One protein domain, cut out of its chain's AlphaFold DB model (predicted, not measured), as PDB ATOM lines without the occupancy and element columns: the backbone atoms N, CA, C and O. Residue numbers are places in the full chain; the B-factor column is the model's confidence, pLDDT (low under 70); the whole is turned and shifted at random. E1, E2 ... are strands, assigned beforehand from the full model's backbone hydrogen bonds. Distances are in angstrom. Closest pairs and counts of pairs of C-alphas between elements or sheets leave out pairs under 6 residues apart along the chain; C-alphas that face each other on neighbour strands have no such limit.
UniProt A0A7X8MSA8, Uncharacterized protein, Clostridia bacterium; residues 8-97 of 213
ATOM      1  N   LEU A   8     -31.132  37.728  73.032       68.94
ATOM      2  CA  LEU A   8     -29.913  38.484  73.217       68.94
ATOM      3  C   LEU A   8     -29.245  37.998  74.502       68.94
ATOM      4  O   LEU A   8     -29.758  38.229  75.598       68.94
ATOM      5  N   LEU A   9     -28.091  37.349  74.358       71.81
ATOM      6  CA  LEU A   9     -27.241  36.970  75.478       71.81
ATOM      7  C   LEU A   9     -26.182  38.051  75.681       71.81
ATOM      8  O   LEU A   9     -25.414  38.366  74.774       71.81
ATOM      9  N   THR A  10     -26.128  38.608  76.886       74.19
ATOM     10  CA  THR A  10     -25.082  39.550  77.293       74.19
ATOM     11  C   THR A  10     -24.255  38.915  78.396       74.19
ATOM     12  O   THR A  10     -24.800  38.536  79.428       74.19
ATOM     13  N   LEU A  11     -22.943  38.790  78.188       75.94
ATOM     14  CA  LEU A  11     -22.037  38.311  79.230       75.94
ATOM     15  C   LEU A  11     -22.031  39.305  80.398       75.94
ATOM     16  O   LEU A  11     -21.735  40.483  80.204       75.94
ATOM     17  N   VAL A  12     -22.342  38.819  81.599       81.50
ATOM     18  CA  VAL A  12     -22.348  39.618  82.832       81.50
ATOM     19  C   VAL A  12     -21.033  39.436  83.576       81.50
ATOM     20  O   VAL A  12     -20.373  40.418  83.916       81.50
ATOM     21  N   SER A  13     -20.626  38.187  83.805       82.69
ATOM     22  CA  SER A  13     -19.389  37.881  84.522       82.69
ATOM     23  C   SER A  13     -18.825  36.512  84.165       82.69
ATOM     24  O   SER A  13     -19.552  35.606  83.765       82.69
ATOM     25  N   VAL A  14     -17.518  36.363  84.372       83.19
ATOM     26  CA  VAL A  14     -16.790  35.093  84.301       83.19
ATOM     27  C   VAL A  14     -16.027  34.934  85.607       83.19
ATOM     28  O   VAL A  14     -15.232  35.804  85.966       83.19
ATOM     29  N   THR A  15     -16.260  33.827  86.302       87.50
ATOM     30  CA  THR A  15     -15.537  33.458  87.516       87.50
ATOM     31  C   THR A  15     -14.524  32.370  87.168       87.50
ATOM     32  O   THR A  15     -14.919  31.263  86.783       87.50
ATOM     33  N   PRO A  16     -13.218  32.653  87.269       86.12
ATOM     34  CA  PRO A  16     -12.192  31.661  86.994       86.12
ATOM     35  C   PRO A  16     -12.106  30.615  88.117       86.12
ATOM     36  O   PRO A  16     -12.481  30.883  89.261       86.12
ATOM     37  N   LEU A  17     -11.578  29.432  87.803       90.44
ATOM     38  CA  LEU A  17     -11.321  28.383  88.790       90.44
ATOM     39  C   LEU A  17     -10.232  28.838  89.768       90.44
ATOM     40  O   LEU A  17      -9.145  29.235  89.359       90.44
ATOM     41  N   SER A  18     -10.477  28.739  91.075       90.06
ATOM     42  CA  SER A  18      -9.547  29.270  92.085       90.06
ATOM     43  C   SER A  18      -8.156  28.627  92.060       90.06
ATOM     44  O   SER A  18      -7.174  29.270  92.429       90.06
ATOM     45  N   THR A  19      -8.064  27.357  91.658       90.88
ATOM     46  CA  THR A  19      -6.808  26.594  91.583       90.88
ATOM     47  C   THR A  19      -6.062  26.796  90.265       90.88
ATOM     48  O   THR A  19      -4.847  26.604  90.240       90.88
ATOM     49  N   ASP A  20      -6.746  27.229  89.203       85.12
ATOM     50  CA  ASP A  20      -6.146  27.558  87.907       85.12
ATOM     51  C   ASP A  20      -6.819  28.787  87.263       85.12
ATOM     52  O   ASP A  20      -7.493  28.692  86.230       85.12
ATOM     53  N   PRO A  21      -6.645  29.977  87.866       81.56
ATOM     54  CA  PRO A  21      -7.465  31.132  87.526       81.56
ATOM     55  C   PRO A  21      -7.137  31.760  86.168       81.56
ATOM     56  O   PRO A  21      -7.845  32.656  85.713       81.56
ATOM     57  N   ASN A  22      -6.042  31.330  85.541       77.50
ATOM     58  CA  ASN A  22      -5.576  31.879  84.272       77.50
ATOM     59  C   ASN A  22      -6.005  31.032  83.073       77.50
ATOM     60  O   ASN A  22      -6.016  31.552  81.959       77.50
ATOM     61  N   ASN A  23      -6.334  29.753  83.281       77.25
ATOM     62  CA  ASN A  23      -6.634  28.834  82.184       77.25
ATOM     63  C   ASN A  23      -8.038  28.239  82.269       77.25
ATOM     64  O   ASN A  23      -8.586  27.892  81.224       77.25
ATOM     65  N   LYS A  24      -8.638  28.163  83.465       82.94
ATOM     66  CA  LYS A  24      -9.912  27.478  83.695       82.94
ATOM     67  C   LYS A  24     -11.008  28.409  84.205       82.94
ATOM     68  O   LYS A  24     -10.775  29.281  85.042       82.94
ATOM     69  N   ILE A  25     -12.223  28.193  83.714       83.81
ATOM     70  CA  ILE A  25     -13.444  28.902  84.095       83.81
ATOM     71  C   ILE A  25     -14.326  27.970  84.920       83.81
ATOM     72  O   ILE A  25     -14.678  26.887  84.466       83.81
ATOM     73  N   GLN A  26     -14.711  28.433  86.109       89.12
ATOM     74  CA  GLN A  26     -15.611  27.719  87.013       89.12
ATOM     75  C   GLN A  26     -17.076  28.095  86.774       89.12
ATOM     76  O   GLN A  26     -17.945  27.225  86.797       89.12
ATOM     77  N   THR A  27     -17.348  29.383  86.532       88.06
ATOM     78  CA  THR A  27     -18.715  29.886  86.349       88.06
ATOM     79  C   THR A  27     -18.771  30.967  85.281       88.06
ATOM     80  O   THR A  27     -17.886  31.823  85.205       88.06
ATOM     81  N   ILE A  28     -19.843  30.983  84.493       84.19
ATOM     82  CA  ILE A  28     -20.167  32.084  83.577       84.19
ATOM     83  C   ILE A  28     -21.593  32.549  83.849       84.19
ATOM     84  O   ILE A  28     -22.482  31.723  84.014       84.19
ATOM     85  N   VAL A  29     -21.817  33.862  83.876       85.75
ATOM     86  CA  VAL A  29     -23.151  34.448  84.060       85.75
ATOM     87  C   VAL A  29     -23.543  35.232  82.820       85.75
ATOM     88  O   VAL A  29     -22.811  36.128  82.385       85.75
ATOM     89  N   TYR A  30     -24.724  34.930  82.287       82.19
ATOM     90  CA  TYR A  30     -25.333  35.661  81.180       82.19
ATOM     91  C   TYR A  30     -26.636  36.316  81.601       82.19
ATOM     92  O   TYR A  30     -27.431  35.731  82.328       82.19
ATOM     93  N   ASN A  31     -26.874  37.509  81.063       84.25
ATOM     94  CA  ASN A  31     -28.187  38.119  81.033       84.25
ATOM     95  C   ASN A  31     -28.869  37.743  79.714       84.25
ATOM     96  O   ASN A  31     -28.320  38.006  78.640       84.25
ATOM     97  N   VAL A  32     -30.044  37.128  79.801       82.25
ATOM     98  CA  VAL A  32     -30.811  36.627  78.660       82.25
ATOM     99  C   VAL A  32     -32.073  37.464  78.498       82.25
ATOM    100  O   VAL A  32     -32.924  37.535  79.391       82.25
ATOM    101  N   LYS A  33     -32.198  38.097  77.332       79.69
ATOM    102  CA  LYS A  33     -33.343  38.937  76.973       79.69
ATOM    103  C   LYS A  33     -33.985  38.488  75.679       79.69
ATOM    104  O   LYS A  33     -33.296  37.995  74.792       79.69
ATOM    105  N   GLN A  34     -35.286  38.711  75.532       74.19
ATOM    106  CA  GLN A  34     -35.956  38.516  74.248       74.19
ATOM    107  C   GLN A  34     -35.482  39.570  73.244       74.19
ATOM    108  O   GLN A  34     -35.460  40.762  73.545       74.19
ATOM    109  N   THR A  35     -35.130  39.155  72.029       69.62
ATOM    110  CA  THR A  35     -34.704  40.094  70.978       69.62
ATOM    111  C   THR A  35     -35.862  40.975  70.488       69.62
ATOM    112  O   THR A  35     -35.635  42.090  70.025       69.62
ATOM    113  N   SER A  36     -37.107  40.499  70.617       69.94
ATOM    114  CA  SER A  36     -38.330  41.192  70.189       69.94
ATOM    115  C   SER A  36     -38.617  42.470  70.983       69.94
ATOM    116  O   SER A  36     -38.984  43.486  70.395       69.94
ATOM    117  N   ASP A  37     -38.464  42.427  72.307       74.69
ATOM    118  CA  ASP A  37     -38.892  43.503  73.209       74.69
ATOM    119  C   ASP A  37     -37.881  43.838  74.320       74.69
ATOM    120  O   ASP A  37     -38.127  44.726  75.136       74.69
ATOM    121  N   SER A  38     -36.719  43.175  74.336       79.50
ATOM    122  CA  SER A  38     -35.666  43.331  75.350       79.50
ATOM    123  C   SER A  38     -36.100  43.019  76.789       79.50
ATOM    124  O   SER A  38     -35.407  43.415  77.733       79.50
ATOM    125  N   SER A  39     -37.219  42.315  76.978       83.75
ATOM    126  CA  SER A  39     -37.655  41.825  78.286       83.75
ATOM    127  C   SER A  39     -36.742  40.707  78.799       83.75
ATOM    128  O   SER A  39     -36.133  39.980  78.011       83.75
ATOM    129  N   ASN A  40     -36.634  40.573  80.124       87.31
ATOM    130  CA  ASN A  40     -35.890  39.478  80.748       87.31
ATOM    131  C   ASN A  40     -36.594  38.144  80.481       87.31
ATOM    132  O   ASN A  40     -37.816  38.048  80.607       87.31
ATOM    133  N   VAL A  41     -35.818  37.109  80.169       82.31
ATOM    134  CA  VAL A  41     -36.309  35.726  80.150       82.31
ATOM    135  C   VAL A  41     -36.175  35.160  81.561       82.31
ATOM    136  O   VAL A  41     -35.092  35.241  82.128       82.31
ATOM    137  N   THR A  42     -37.238  34.610  82.154       85.75
ATOM    138  CA  THR A  42     -37.278  34.293  83.604       85.75
ATOM    139  C   THR A  42     -37.558  32.823  83.929       85.75
ATOM    140  O   THR A  42     -37.853  32.488  85.070       85.75
ATOM    141  N   ASP A  43     -37.555  31.959  82.926       77.69
ATOM    142  CA  ASP A  43     -38.075  30.593  82.985       77.69
ATOM    143  C   ASP A  43     -37.274  29.627  82.100       77.69
ATOM    144  O   ASP A  43     -37.811  28.681  81.515       77.69
ATOM    145  N   LEU A  44     -35.968  29.870  81.993       74.62
ATOM    146  CA  LEU A  44     -35.073  28.923  81.344       74.62
ATOM    147  C   LEU A  44     -34.889  27.686  82.204       74.62
ATOM    148  O   LEU A  44     -34.722  27.778  83.420       74.62
ATOM    149  N   VAL A  45     -34.879  26.538  81.541       71.25
ATOM    150  CA  VAL A  45     -34.691  25.234  82.191       71.25
ATOM    151  C   VAL A  45     -33.452  24.510  81.683       71.25
ATOM    152  O   VAL A  45     -32.953  23.618  82.363       71.25
ATOM    153  N   LYS A  46     -32.937  24.909  80.515       66.88
ATOM    154  CA  LYS A  46     -31.735  24.347  79.908       66.88
ATOM    155  C   LYS A  46     -30.983  25.414  79.105       66.88
ATOM    156  O   LYS A  46     -31.569  26.367  78.591       66.88
ATOM    157  N   ALA A  47     -29.674  25.240  79.002       64.25
ATOM    158  CA  ALA A  47     -28.794  25.982  78.109       64.25
ATOM    159  C   ALA A  47     -27.950  24.973  77.322       64.25
ATOM    160  O   ALA A  47     -27.587  23.949  77.879       64.25
ATOM    161  N   ASP A  48     -27.614  25.251  76.066       60.78
ATOM    162  CA  ASP A  48     -26.603  24.475  75.343       60.78
ATOM    163  C   ASP A  48     -25.395  25.363  75.020       60.78
ATOM    164  O   ASP A  48     -25.502  26.539  74.645       60.78
ATOM    165  N   PHE A  49     -24.211  24.774  75.171       58.84
ATOM    166  CA  PHE A  49     -22.931  25.439  74.961       58.84
ATOM    167  C   PHE A  49     -22.354  25.047  73.617       58.84
ATOM    168  O   PHE A  49     -22.086  23.873  73.362       58.84
ATOM    169  N   ILE A  50     -22.069  26.045  72.785       54.78
ATOM    170  CA  ILE A  50     -21.237  25.841  71.608       54.78
ATOM    171  C   ILE A  50     -19.832  26.332  71.951       54.78
ATOM    172  O   ILE A  50     -19.585  27.492  72.279       54.78
ATOM    173  N   LEU A  51     -18.870  25.424  71.918       57.06
ATOM    174  CA  LEU A  51     -17.480  25.824  72.031       57.06
ATOM    175  C   LEU A  51     -17.018  26.394  70.692       57.06
ATOM    176  O   LEU A  51     -17.444  25.955  69.625       57.06
ATOM    177  N   SER A  52     -16.108  27.368  70.722       55.31
ATOM    178  CA  SER A  52     -15.443  27.802  69.484       55.31
ATOM    179  C   SER A  52     -14.525  26.705  68.917       55.31
ATOM    180  O   SER A  52     -14.093  26.781  67.767       55.31
ATOM    181  N   SER A  53     -14.252  25.666  69.713       57.81
ATOM    182  CA  SER A  53     -13.652  24.396  69.302       57.81
ATOM    183  C   SER A  53     -14.706  23.352  68.924       57.81
ATOM    184  O   SER A  53     -15.822  23.389  69.419       57.81
ATOM    185  N   SER A  54     -14.325  22.327  68.159       59.50
ATOM    186  CA  SER A  54     -15.190  21.190  67.789       59.50
ATOM    187  C   SER A  54     -15.551  20.228  68.938       59.50
ATOM    188  O   SER A  54     -15.933  19.091  68.674       59.50
ATOM    189  N   ALA A  55     -15.346  20.625  70.194       62.78
ATOM    190  CA  ALA A  55     -15.647  19.811  71.366       62.78
ATOM    191  C   ALA A  55     -17.102  20.026  71.803       62.78
ATOM    192  O   ALA A  55     -17.608  21.148  71.738       62.78
ATOM    193  N   THR A  56     -17.757  18.956  72.247       65.25
ATOM    194  CA  THR A  56     -19.081  19.003  72.876       65.25
ATOM    195  C   THR A  56     -18.934  19.137  74.389       65.25
ATOM    196  O   THR A  56     -17.971  18.627  74.965       65.25
ATOM    197  N   ILE A  57     -19.874  19.839  75.025       69.31
ATOM    198  CA  ILE A  57     -20.037  19.841  76.480       69.31
ATOM    199  C   ILE A  57     -21.304  19.047  76.784       69.31
ATOM    200  O   ILE A  57     -22.365  19.384  76.266       69.31
ATOM    201  N   GLU A  58     -21.191  18.011  77.610       74.81
ATOM    202  CA  GLU A  58     -22.343  17.212  78.034       74.81
ATOM    203  C   GLU A  58     -23.116  17.925  79.157       74.81
ATOM    204  O   GLU A  58     -22.526  18.630  79.975       74.81
ATOM    205  N   ASP A  59     -24.426  17.685  79.259       71.50
ATOM    206  CA  ASP A  59     -25.298  18.284  80.289       71.50
ATOM    207  C   ASP A  59     -24.853  17.962  81.729       71.50
ATOM    208  O   ASP A  59     -25.222  18.659  82.663       71.50
ATOM    209  N   THR A  60     -24.057  16.910  81.937       77.81
ATOM    210  CA  THR A  60     -23.505  16.557  83.256       77.81
ATOM    211  C   THR A  60     -22.216  17.289  83.606       77.81
ATOM    212  O   THR A  60     -21.768  17.208  84.746       77.81
ATOM    213  N   ASP A  61     -21.575  17.940  82.635       84.56
ATOM    214  CA  ASP A  61     -20.311  18.649  82.845       84.56
ATOM    215  C   ASP A  61     -20.533  20.051  83.433       84.56
ATOM    216  O   ASP A  61     -19.581  20.709  83.855       84.56
ATOM    217  N   TRP A  62     -21.785  20.505  83.502       85.94
ATOM    218  CA  TRP A  62     -22.179  21.786  84.071       85.94
ATOM    219  C   TRP A  62     -23.609  21.727  84.621       85.94
ATOM    220  O   TRP A  62     -24.331  20.755  84.434       85.94
ATOM    221  N   THR A  63     -24.023  22.771  85.328       87.44
ATOM    222  CA  THR A  63     -25.400  22.947  85.801       87.44
ATOM    223  C   THR A  63     -25.878  24.367  85.528       87.44
ATOM    224  O   THR A  63     -25.068  25.297  85.462       87.44
ATOM    225  N   LEU A  64     -27.190  24.529  85.335       86.50
ATOM    226  CA  LEU A  64     -27.832  25.834  85.203       86.50
ATOM    227  C   LEU A  64     -28.331  26.297  86.573       86.50
ATOM    228  O   LEU A  64     -29.259  25.706  87.124       86.50
ATOM    229  N   ASP A  65     -27.764  27.377  87.087       90.56
ATOM    230  CA  ASP A  65     -28.305  28.098  88.230       90.56
ATOM    231  C   ASP A  65     -29.311  29.160  87.745       90.56
ATOM    232  O   ASP A  65     -29.045  29.969  86.845       90.56
ATOM    233  N   THR A  66     -30.503  29.106  88.341       89.94
ATOM    234  CA  THR A  66     -31.687  29.901  87.993       89.94
ATOM    235  C   THR A  66     -32.129  30.830  89.129       89.94
ATOM    236  O   THR A  66     -33.178  31.475  89.015       89.94
ATOM    237  N   ASP A  67     -31.340  30.956  90.201       93.19
ATOM    238  CA  ASP A  67     -31.698  31.718  91.404       93.19
ATOM    239  C   ASP A  67     -31.921  33.217  91.121       93.19
ATOM    240  O   ASP A  67     -32.730  33.865  91.789       93.19
ATOM    241  N   ASP A  68     -31.263  33.765  90.091       92.69
ATOM    242  CA  ASP A  68     -31.405  35.164  89.649       92.69
ATOM    243  C   ASP A  68     -32.185  35.321  88.321       92.69
ATOM    244  O   ASP A  68     -32.139  36.358  87.645       92.69
ATOM    245  N   SER A  69     -32.962  34.299  87.952       88.31
ATOM    246  CA  SER A  69     -33.763  34.270  86.717       88.31
ATOM    247  C   SER A  69     -34.763  35.427  86.615       88.31
ATOM    248  O   SER A  69     -35.027  35.916  85.519       88.31
ATOM    249  N   ALA A  70     -35.267  35.956  87.737       90.69
ATOM    250  CA  ALA A  70     -36.151  37.128  87.751       90.69
ATOM    251  C   ALA A  70     -35.500  38.384  87.130       90.69
ATOM    252  O   ALA A  70     -36.184  39.222  86.533       90.69
ATOM    253  N   ASN A  71     -34.173  38.505  87.225       92.12
ATOM    254  CA  ASN A  71     -33.401  39.575  86.594       92.12
ATOM    255  C   ASN A  71     -32.885  39.193  85.195       92.12
ATOM    256  O   ASN A  71     -32.168  39.974  84.565       92.12
ATOM    257  N   GLY A  72     -33.281  38.025  84.685       86.25
ATOM    258  CA  GLY A  72     -32.809  37.460  83.426       86.25
ATOM    259  C   GLY A  72     -31.389  36.915  83.506       86.25
ATOM    260  O   GLY A  72     -30.786  36.697  82.460       86.25
ATOM    261  N   ASN A  73     -30.836  36.746  84.708       90.38
ATOM    262  CA  ASN A  73     -29.475  36.268  84.898       90.38
ATOM    263  C   ASN A  73     -29.470  34.762  85.138       90.38
ATOM    264  O   ASN A  73     -30.234  34.253  85.955       90.38
ATOM    265  N   TYR A  74     -28.578  34.079  84.432       86.25
ATOM    266  CA  TYR A  74     -28.404  32.637  84.519       86.25
ATOM    267  C   TYR A  74     -26.929  32.321  84.638       86.25
ATOM    268  O   TYR A  74     -26.117  32.810  83.839       86.25
ATOM    269  N   ALA A  75     -26.597  31.531  85.652       89.06
ATOM    270  CA  ALA A  75     -25.242  31.099  85.919       89.06
ATOM    271  C   ALA A  75     -25.046  29.664  85.431       89.06
ATOM    272  O   ALA A  75     -25.918  28.810  85.548       89.06
ATOM    273  N   ILE A  76     -23.892  29.425  84.829       85.62
ATOM    274  CA  ILE A  76     -23.484  28.127  84.307       85.62
ATOM    275  C   ILE A  76     -22.301  27.704  85.134       85.62
ATOM    276  O   ILE A  76     -21.242  28.330  85.054       85.62
ATOM    277  N   GLU A  77     -22.505  26.680  85.946       89.38
ATOM    278  CA  GLU A  77     -21.512  26.194  86.890       89.38
ATOM    279  C   GLU A  77     -20.936  24.883  86.381       89.38
ATOM    280  O   GLU A  77     -21.643  23.880  86.314       89.38
ATOM    281  N   PHE A  78     -19.655  24.886  86.012       87.56
ATOM    282  CA  PHE A  78     -18.975  23.674  85.562       87.56
ATOM    283  C   PHE A  78     -18.714  22.735  86.740       87.56
ATOM    284  O   PHE A  78     -18.365  23.166  87.839       87.56
ATOM    285  N   VAL A  79     -18.862  21.435  86.520       89.12
ATOM    286  CA  VAL A  79     -18.525  20.438  87.538       89.12
ATOM    287  C   VAL A  79     -17.011  20.438  87.765       89.12
ATOM    288  O   VAL A  79     -16.230  20.695  86.848       89.12
ATOM    289  N   VAL A  80     -16.597  20.149  88.999       85.38
ATOM    290  CA  VAL A  80     -15.179  20.007  89.356       85.38
ATOM    291  C   VAL A  80     -14.504  18.992  88.425       85.38
ATOM    292  O   VAL A  80     -15.078  17.943  88.135       85.38
ATOM    293  N   ASP A  81     -13.297  19.311  87.963       84.94
ATOM    294  CA  ASP A  81     -12.503  18.571  86.966       84.94
ATOM    295  C   ASP A  81     -13.053  18.612  85.521       84.94
ATOM    296  O   ASP A  81     -12.449  18.030  84.611       84.94
ATOM    297  N   LYS A  82     -14.179  19.298  85.286       85.62
ATOM    298  CA  LYS A  82     -14.804  19.528  83.970       85.62
ATOM    299  C   LYS A  82     -14.819  21.009  83.580       85.62
ATOM    300  O   LYS A  82     -15.568  21.417  82.695       85.62
ATOM    301  N   GLU A  83     -13.975  21.817  84.217       87.06
ATOM    302  CA  GLU A  83     -13.914  23.258  84.013       87.06
ATOM    303  C   GLU A  83     -13.441  23.634  82.605       87.06
ATOM    304  O   GLU A  83     -12.546  23.014  82.009       87.06
ATOM    305  N   LEU A  84     -14.015  24.720  82.090       78.62
ATOM    306  CA  LEU A  84     -13.824  25.136  80.709       78.62
ATOM    307  C   LEU A  84     -12.520  25.915  80.499       78.62
ATOM    308  O   LEU A  84     -12.166  26.775  81.303       78.62
ATOM    309  N   ASP A  85     -11.830  25.679  79.379       72.31
ATOM    310  CA  ASP A  85     -10.661  26.472  78.984       72.31
ATOM    311  C   ASP A  85     -11.048  27.876  78.483       72.31
ATOM    312  O   ASP A  85     -11.905  28.043  77.610       72.31
ATOM    313  N   VAL A  86     -10.347  28.899  78.985       58.03
ATOM    314  CA  VAL A  86     -10.629  30.332  78.741       58.03
ATOM    315  C   VAL A  86     -10.587  30.725  77.250       58.03
ATOM    316  O   VAL A  86     -11.181  31.729  76.858       58.03
ATOM    317  N   SER A  87      -9.923  29.945  76.389       54.53
ATOM    318  CA  SER A  87      -9.747  30.248  74.960       54.53
ATOM    319  C   SER A  87     -10.942  29.912  74.053       54.53
ATOM    320  O   SER A  87     -10.870  30.214  72.859       54.53
ATOM    321  N   SER A  88     -11.998  29.264  74.562       49.31
ATOM    322  CA  SER A  88     -12.826  28.403  73.700       49.31
ATOM    323  C   SER A  88     -14.354  28.568  73.764       49.31
ATOM    324  O   SER A  88     -15.032  27.576  73.527       49.31
ATOM    325  N   TYR A  89     -14.959  29.732  74.044       51.53
ATOM    326  CA  TYR A  89     -16.428  29.770  74.243       51.53
ATOM    327  C   TYR A  89     -17.226  30.800  73.429       51.53
ATOM    328  O   TYR A  89     -16.836  31.959  73.288       51.53
ATOM    329  N   LEU A  90     -18.384  30.346  72.929       44.84
ATOM    330  CA  LEU A  90     -19.458  31.145  72.336       44.84
ATOM    331  C   LEU A  90     -20.822  30.506  72.681       44.84
ATOM    332  O   LEU A  90     -21.239  29.540  72.061       44.84
ATOM    333  N   VAL A  91     -21.558  31.037  73.655       44.03
ATOM    334  CA  VAL A  91     -22.831  30.420  74.088       44.03
ATOM    335  C   VAL A  91     -23.937  30.638  73.061       44.03
ATOM    336  O   VAL A  91     -24.155  31.771  72.624       44.03
ATOM    337  N   ALA A  92     -24.631  29.564  72.679       47.75
ATOM    338  CA  ALA A  92     -25.663  29.606  71.652       47.75
ATOM    339  C   ALA A  92     -26.624  28.416  71.761       47.75
ATOM    340  O   ALA A  92     -26.584  27.529  70.920       47.75
ATOM    341  N   TYR A  93     -27.481  28.407  72.778       46.59
ATOM    342  CA  TYR A  93     -28.911  28.086  72.684       46.59
ATOM    343  C   TYR A  93     -29.484  28.025  74.099       46.59
ATOM    344  O   TYR A  93     -28.779  27.712  75.057       46.59
ATOM    345  N   VAL A  94     -30.742  28.418  74.247       49.38
ATOM    346  CA  VAL A  94     -31.369  28.563  75.551       49.38
ATOM    347  C   VAL A  94     -32.810  28.095  75.436       49.38
ATOM    348  O   VAL A  94     -33.585  28.699  74.691       49.38
ATOM    349  N   ASP A  95     -33.144  27.023  76.147       48.03
ATOM    350  CA  ASP A  95     -34.464  26.409  76.082       48.03
ATOM    351  C   ASP A  95     -35.347  26.866  77.250       48.03
ATOM    352  O   ASP A  95     -34.926  26.967  78.412       48.03
ATOM    353  N   LYS A  96     -36.588  27.197  76.905       49.88
ATOM    354  CA  LYS A  96     -37.564  27.826  77.784       49.88
ATOM    355  C   LYS A  96     -38.653  26.814  78.096       49.88
ATOM    356  O   LYS A  96     -39.426  26.479  77.207       49.88
ATOM    357  N   SER A  97     -38.788  26.489  79.386       45.78
ATOM    358  CA  SER A  97     -39.785  25.580  79.971       45.78
ATOM    359  C   SER A  97     -39.754  24.150  79.416       45.78
ATOM    360  O   SER A  97     -39.638  23.952  78.222       45.78
TER     361      SER A  97
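What this domain is: This is residues 8 to 97 of the 213 residues of an uncharacterized protein of Clostridia bacterium (UniProt A0A7X8MSA8). This is a small sandwich: a strongly twisted sheet of four strands, E1, E2, E5 and E4, faces a two-stranded sheet, E3 and E6, with the strands of the one crossing those of the other. The chain passes between the sheets at the links E2 to E3, E3 to E4 and E5 to E6. The printed part has 90 residues, with no named helix and six strands, E1 to E6 along the chain; the sheet orders are E1, E2, E5, E4 and E3, E6, both antiparallel. The class is all strand, and the whole is compact, with a radius of gyration of the C-alphas of 12.9 A and spans of 38 by 26 by 20 A.

How they stand to each other: E1, residues 8 to 16, and E2, residues 24 to 34, form an antiparallel hairpin at 160 degrees, with N 10 and O 31 2.9 A apart. E2 bends by 51 degrees at residue 27. E5, residues 73 to 78, is antiparallel to E2, with N 76 and O 28 2.8 A apart. E4, residues 62 to 65, forms a hairpin with E5, with N 63 and O 77 2.8 A apart. E3, residues 44 to 51, and E6, residues 89 to 96, are antiparallel at 156 degrees, with N 48 and O 93 2.9 A apart. The two sheets stand face to face, 8.5 A centre to centre where they face each other, their strands at 54 degrees. The closest C-alphas of E3 and E4 are those of Lys 46 and Leu 64, 6.7 A apart. E1 and E6 are near each other, with 7 pairs of C-alphas within 10 A; E2 and E6 are apart.

Where its parts are: E1 starts at C-alpha 8 (-29.913, 38.484, 73.217) and is 23.5 A long. E2 is 29.8 A, E3 20.1 A, E4 9.7 A and E5 16.4 A. E6, 21.5 A, ends at C-alpha 96 (-37.564, 27.826, 77.784).

The domain as a whole: The C-alphas of Thr 19 and Ser 36 are the farthest apart, 40.8 A. The printed part has no cut, and its five links are short. pLDDT is under 70 at residue 8 and residues 35 to 36, 46 to 57 and 86 to 97.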